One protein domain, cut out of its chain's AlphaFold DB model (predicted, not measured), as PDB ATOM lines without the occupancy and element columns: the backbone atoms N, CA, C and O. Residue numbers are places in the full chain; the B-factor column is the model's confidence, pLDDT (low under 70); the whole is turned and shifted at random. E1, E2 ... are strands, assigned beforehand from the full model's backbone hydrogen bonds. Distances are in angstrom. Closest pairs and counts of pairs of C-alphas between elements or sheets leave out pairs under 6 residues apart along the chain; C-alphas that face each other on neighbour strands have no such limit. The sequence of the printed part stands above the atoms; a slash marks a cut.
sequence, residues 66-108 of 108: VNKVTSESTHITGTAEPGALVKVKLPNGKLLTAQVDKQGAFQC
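AT A GLANCE: This is residues 66 to 108 of the 108 residues of the protein "Putative biofilm-associated protein" of Staphylococcus gallinarum (UniProt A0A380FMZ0). With little regular structure, this is a hairpin of two strands, E2 and E3, partly face to face with a shorter strand pair, E1 and E4, the nearest approach being at E4. The printed part has 43 residues, 16 of them in four named strands, E1 to E4 in chain order, all strand in class, with two antiparallel sheets, E2 - E3 and E1 - E4. It is compact, with a radius of gyration of the C-alphas of 10.5 A, and only just elongated, spanning 29 by 19 by 12 A.

HOW THE PARTS SIT: E2, residues 85 to 89, and E3, residues 95 to 99, form an antiparallel hairpin at 160 degrees, with N 86 and O 98 2.8 A apart, within hydrogen-bond range. E4, residues 105 to 107, comes closest to E3 at the C-alphas of Ala 98 and Phe 106, 6.1 A apart. E1, residues 77 to 79, is antiparallel to E4 at 156 degrees, with N 106 and O 78 within hydrogen-bond range at 3.0 A. E1 is apart from E2 and E3.

IN THESE COORDINATES: E2 is 13.1 A long and E3 13.6 A, E1 7.3 A and E4 7.1 A. C-alpha 85 is at (196.664, 180.902, 234.262) and C-alpha 107 at (190.399, 172.099, 232.452).

THE WHOLE: The two C-alphas farthest apart, those of Asn 92 and Lys 102, are 30.5 A apart. The three links are tight, the printed part has no cut, and no printed residue is under 70 in pLDDT.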
ATOM      1  N   VAL A  66     199.980 167.920 230.596       97.62
ATOM      2  CA  VAL A  66     198.710 167.756 229.880       97.62
ATOM      3  C   VAL A  66     198.395 166.271 229.774       97.62
ATOM      4  O   VAL A  66     199.268 165.469 229.437       97.62
ATOM      5  N   ASN A  67     197.150 165.906 230.062       97.94
ATOM      6  CA  ASN A  67     196.663 164.549 229.848       97.94
ATOM      7  C   ASN A  67     196.559 164.241 228.344       97.94
ATOM      8  O   ASN A  67     196.605 165.131 227.494       97.94
ATOM      9  N   LYS A  68     196.410 162.962 227.987       97.75
ATOM     10  CA  LYS A  68     196.253 162.559 226.584       97.75
ATOM     11  C   LYS A  68     195.028 163.243 225.962       97.75
ATOM     12  O   LYS A  68     193.934 163.152 226.508       97.75
ATOM     13  N   VAL A  69     195.220 163.847 224.790       97.31
ATOM     14  CA  VAL A  69     194.158 164.446 223.966       97.31
ATOM     15  C   VAL A  69     193.960 163.587 222.714       97.31
ATOM     16  O   VAL A  69     194.931 163.127 222.112       97.31
ATOM     17  N   THR A  70     192.709 163.343 222.330       97.12
ATOM     18  CA  THR A  70     192.307 162.562 221.146       97.12
ATOM     19  C   THR A  70     191.280 163.327 220.309       97.12
ATOM     20  O   THR A  70     190.784 164.365 220.743       97.12
ATOM     21  N   SER A  71     190.923 162.810 219.126       97.00
ATOM     22  CA  SER A  71     189.846 163.374 218.290       97.00
ATOM     23  C   SER A  71     188.489 163.433 218.996       97.00
ATOM     24  O   SER A  71     187.672 164.284 218.667       97.00
ATOM     25  N   GLU A  72     188.281 162.573 219.994       97.19
ATOM     26  CA  GLU A  72     187.038 162.482 220.769       97.19
ATOM     27  C   GLU A  72     187.067 163.341 222.045       97.19
ATOM     28  O   GLU A  72     186.104 163.366 222.810       97.19
ATOM     29  N   SER A  73     188.186 164.015 222.332       96.94
ATOM     30  CA  SER A  73     188.312 164.845 223.529       96.94
ATOM     31  C   SER A  73     187.461 166.104 223.410       96.94
ATOM     32  O   SER A  73     187.634 166.907 222.498       96.94
ATOM     33  N   THR A  74     186.581 166.308 224.384       95.81
ATOM     34  CA  THR A  74     185.753 167.517 224.505       95.81
ATOM     35  C   THR A  74     186.379 168.583 225.405       95.81
ATOM     36  O   THR A  74     185.883 169.704 225.445       95.81
ATOM     37  N   HIS A  75     187.470 168.245 226.099       96.00
ATOM     38  CA  HIS A  75     188.172 169.106 227.050       96.00
ATOM     39  C   HIS A  75     189.678 168.832 227.021       96.00
ATOM     40  O   HIS A  75     190.108 167.720 226.700       96.00
ATOM     41  N   ILE A  76     190.477 169.819 227.428       97.19
ATOM     42  CA  ILE A  76     191.916 169.652 227.668       97.19
ATOM     43  C   ILE A  76     192.152 169.743 229.170       97.19
ATOM     44  O   ILE A  76     191.910 170.784 229.774       97.19
ATOM     45  N   THR A  77     192.628 168.656 229.774       98.00
ATOM     46  CA  THR A  77     192.871 168.572 231.220       98.00
ATOM     47  C   THR A  77     194.346 168.372 231.522       98.00
ATOM     48  O   THR A  77     195.112 167.871 230.693       98.00
ATOM     49  N   GLY A  78     194.751 168.747 232.729       97.88
ATOM     50  CA  GLY A  78     196.124 168.583 233.167       97.88
ATOM     51  C   GLY A  78     196.383 169.167 234.545       97.88
ATOM     52  O   GLY A  78     195.450 169.503 235.276       97.88
ATOM     53  N   THR A  79     197.665 169.298 234.877       98.19
ATOM     54  CA  THR A  79     198.121 169.955 236.100       98.19
ATOM     55  C   THR A  79     199.143 171.054 235.829       98.19
ATOM     56  O   THR A  79     199.891 170.998 234.855       98.19
ATOM     57  N   ALA A  80     199.164 172.072 236.682       97.38
ATOM     58  CA  ALA A  80     200.118 173.176 236.672       97.38
ATOM     59  C   ALA A  80     200.232 173.769 238.089       97.38
ATOM     60  O   ALA A  80     199.623 173.261 239.033       97.38
ATOM     61  N   GLU A  81     201.021 174.828 238.256       95.44
ATOM     62  CA  GLU A  81     201.136 175.520 239.541       95.44
ATOM     63  C   GLU A  81     199.774 176.102 239.985       95.44
ATOM     64  O   GLU A  81     199.127 176.800 239.196       95.44
ATOM     65  N   PRO A  82     199.316 175.843 241.227       96.06
ATOM     66  CA  PRO A  82     198.064 176.391 241.745       96.06
ATOM     67  C   PRO A  82     197.950 177.913 241.594       96.06
ATOM     68  O   PRO A  82     198.857 178.658 241.959       96.06
ATOM     69  N   GLY A  83     196.811 178.389 241.088       93.75
ATOM     70  CA  GLY A  83     196.566 179.812 240.834       93.75
ATOM     71  C   GLY A  83     197.238 180.377 239.577       93.75
ATOM     72  O   GLY A  83     197.057 181.558 239.275       93.75
ATOM     73  N   ALA A  84     197.988 179.568 238.820       95.19
ATOM     74  CA  ALA A  84     198.474 179.975 237.509       95.19
ATOM     75  C   ALA A  84     197.322 180.077 236.490       95.19
ATOM     76  O   ALA A  84     196.263 179.461 236.627       95.19
ATOM     77  N   LEU A  85     197.551 180.844 235.423       95.44
ATOM     78  CA  LEU A  85     196.664 180.902 234.262       95.44
ATOM     79  C   LEU A  85     197.257 180.055 233.133       95.44
ATOM     80  O   LEU A  85     198.273 180.428 232.542       95.44
ATOM     81  N   VAL A  86     196.590 178.959 232.781       96.75
ATOM     82  CA  VAL A  86     196.938 178.154 231.607       96.75
ATOM     83  C   VAL A  86     196.343 178.798 230.359       96.75
ATOM     84  O   VAL A  86     195.196 179.242 230.362       96.75
ATOM     85  N   LYS A  87     197.130 178.839 229.280       96.00
ATOM     86  CA  LYS A  87     196.710 179.288 227.948       96.00
ATOM     87  C   LYS A  87     196.963 178.169 226.944       96.00
ATOM     88  O   LYS A  87     198.105 177.751 226.779       96.00
ATOM     89  N   VAL A  88     195.922 177.725 226.248       96.06
ATOM     90  CA  VAL A  88     196.025 176.700 225.202       96.06
ATOM     91  C   VAL A  88     195.690 177.316 223.853       96.06
ATOM     92  O   VAL A  88     194.591 177.826 223.653       96.06
ATOM     93  N   LYS A  89     196.641 177.281 222.917       96.94
ATOM     94  CA  LYS A  89     196.439 177.744 221.541       96.94
ATOM     95  C   LYS A  89     196.041 176.561 220.664       96.94
ATOM     96  O   LYS A  89     196.832 175.642 220.475       96.94
ATOM     97  N   LEU A  90     194.825 176.593 220.134       95.44
ATOM     98  CA  LEU A  90     194.320 175.582 219.210       95.44
ATOM     99  C   LEU A  90     194.929 175.758 217.805       95.44
ATOM    100  O   LEU A  90     195.380 176.858 217.468       95.44
ATOM    101  N   PRO A  91     194.901 174.718 216.946       96.25
ATOM    102  CA  PRO A  91     195.447 174.794 215.586       96.25
ATOM    103  C   PRO A  91     194.815 175.887 214.714       96.25
ATOM    104  O   PRO A  91     195.498 176.495 213.898       96.25
ATOM    105  N   ASN A  92     193.532 176.193 214.928       96.38
ATOM    106  CA  ASN A  92     192.833 177.289 214.246       96.38
ATOM    107  C   ASN A  92     193.176 178.687 214.808       96.38
ATOM    108  O   ASN A  92     192.563 179.675 214.417       96.38
ATOM    109  N   GLY A  93     194.111 178.775 215.758       96.81
ATOM    110  CA  GLY A  93     194.543 180.017 216.392       96.81
ATOM    111  C   GLY A  93     193.698 180.468 217.586       96.81
ATOM    112  O   GLY A  93     194.121 181.391 218.284       96.81
ATOM    113  N   LYS A  94     192.554 179.827 217.873       97.12
ATOM    114  CA  LYS A  94     191.734 180.149 219.052       97.12
ATOM    115  C   LYS A  94     192.525 179.894 220.334       97.12
ATOM    116  O   LYS A  94     193.211 178.881 220.456       97.12
ATOM    117  N   LEU A  95     192.392 180.798 221.302       97.62
ATOM    118  CA  LEU A  95     192.982 180.651 222.627       97.62
ATOM    119  C   LEU A  95     191.916 180.199 223.629       97.62
ATOM    120  O   LEU A  95     190.850 180.807 223.714       97.62
ATOM    121  N   LEU A  96     192.217 179.149 224.385       96.94
ATOM    122  CA  LEU A  96     191.479 178.747 225.577       96.94
ATOM    123  C   LEU A  96     192.285 179.137 226.812       96.94
ATOM    124  O   LEU A  96     193.519 179.161 226.774       96.94
ATOM    125  N   THR A  97     191.595 179.435 227.907       97.19
ATOM    126  CA  THR A  97     192.236 179.805 229.167       97.19
ATOM    127  C   THR A  97     191.561 179.116 230.335       97.19
ATOM    128  O   THR A  97     190.334 179.112 230.395       97.19
ATOM    129  N   ALA A  98     192.347 178.611 231.282       97.31
ATOM    130  CA  ALA A  98     191.842 178.050 232.530       97.31
ATOM    131  C   ALA A  98     192.676 178.534 233.716       97.31
ATOM    132  O   ALA A  98     193.901 178.636 233.629       97.31
ATOM    133  N   GLN A  99     191.996 178.836 234.820       97.62
ATOM    134  CA  GLN A  99     192.642 179.022 236.115       97.62
ATOM    135  C   GLN A  99     192.958 177.653 236.702       97.62
ATOM    136  O   GLN A  99     192.106 176.764 236.687       97.62
ATOM    137  N   VAL A 100     194.176 177.499 237.208       97.88
ATOM    138  CA  VAL A 100     194.578 176.297 237.929       97.88
ATOM    139  C   VAL A 100     194.020 176.379 239.343       97.88
ATOM    140  O   VAL A 100     194.223 177.376 240.042       97.88
ATOM    141  N   ASP A 101     193.307 175.343 239.768       98.06
ATOM    142  CA  ASP A 101     192.719 175.297 241.100       98.06
ATOM    143  C   ASP A 101     193.778 175.146 242.211       98.06
ATOM    144  O   ASP A 101     194.986 175.069 241.979       98.06
ATOM    145  N   LYS A 102     193.321 175.114 243.468       97.75
ATOM    146  CA  LYS A 102     194.205 174.992 244.639       97.75
ATOM    147  C   LYS A 102     194.919 173.641 244.721       97.75
ATOM    148  O   LYS A 102     195.882 173.517 245.473       97.75
ATOM    149  N   GLN A 103     194.430 172.638 244.000       97.31
ATOM    150  CA  GLN A 103     194.985 171.292 243.921       97.31
ATOM    151  C   GLN A 103     195.939 171.142 242.727       97.31
ATOM    152  O   GLN A 103     196.562 170.092 242.575       97.31
ATOM    153  N   GLY A 104     196.096 172.186 241.911       97.38
ATOM    154  CA  GLY A 104     196.979 172.185 240.755       97.38
ATOM    155  C   GLY A 104     196.321 171.655 239.485       97.38
ATOM    156  O   GLY A 104     197.031 171.458 238.506       97.38
ATOM    157  N   ALA A 105     195.009 171.406 239.459       98.06
ATOM    158  CA  ALA A 105     194.313 170.904 238.277       98.06
ATOM    159  C   ALA A 105     193.747 172.043 237.414       98.06
ATOM    160  O   ALA A 105     193.343 173.094 237.914       98.06
ATOM    161  N   PHE A 106     193.704 171.827 236.098       98.00
ATOM    162  CA  PHE A 106     193.024 172.716 235.155       98.00
ATOM    163  C   PHE A 106     192.216 171.926 234.122       98.00
ATOM    164  O   PHE A 106     192.548 170.786 233.779       98.00
ATOM    165  N   GLN A 107     191.184 172.576 233.584       97.62
ATOM    166  CA  GLN A 107     190.399 172.099 232.452       97.62
ATOM    167  C   GLN A 107     190.039 173.279 231.542       97.62
ATOM    168  O   GLN A 107     189.473 174.267 232.012       97.62
ATOM    169  N   CYS A 108     190.386 173.170 230.260       92.06
ATOM    170  CA  CYS A 108     190.001 174.092 229.190       92.06
ATOM    171  C   CYS A 108     188.919 173.486 228.295       92.06
ATOM    172  O   CYS A 108     188.963 172.250 228.071       92.06
TER     173      CYS A 108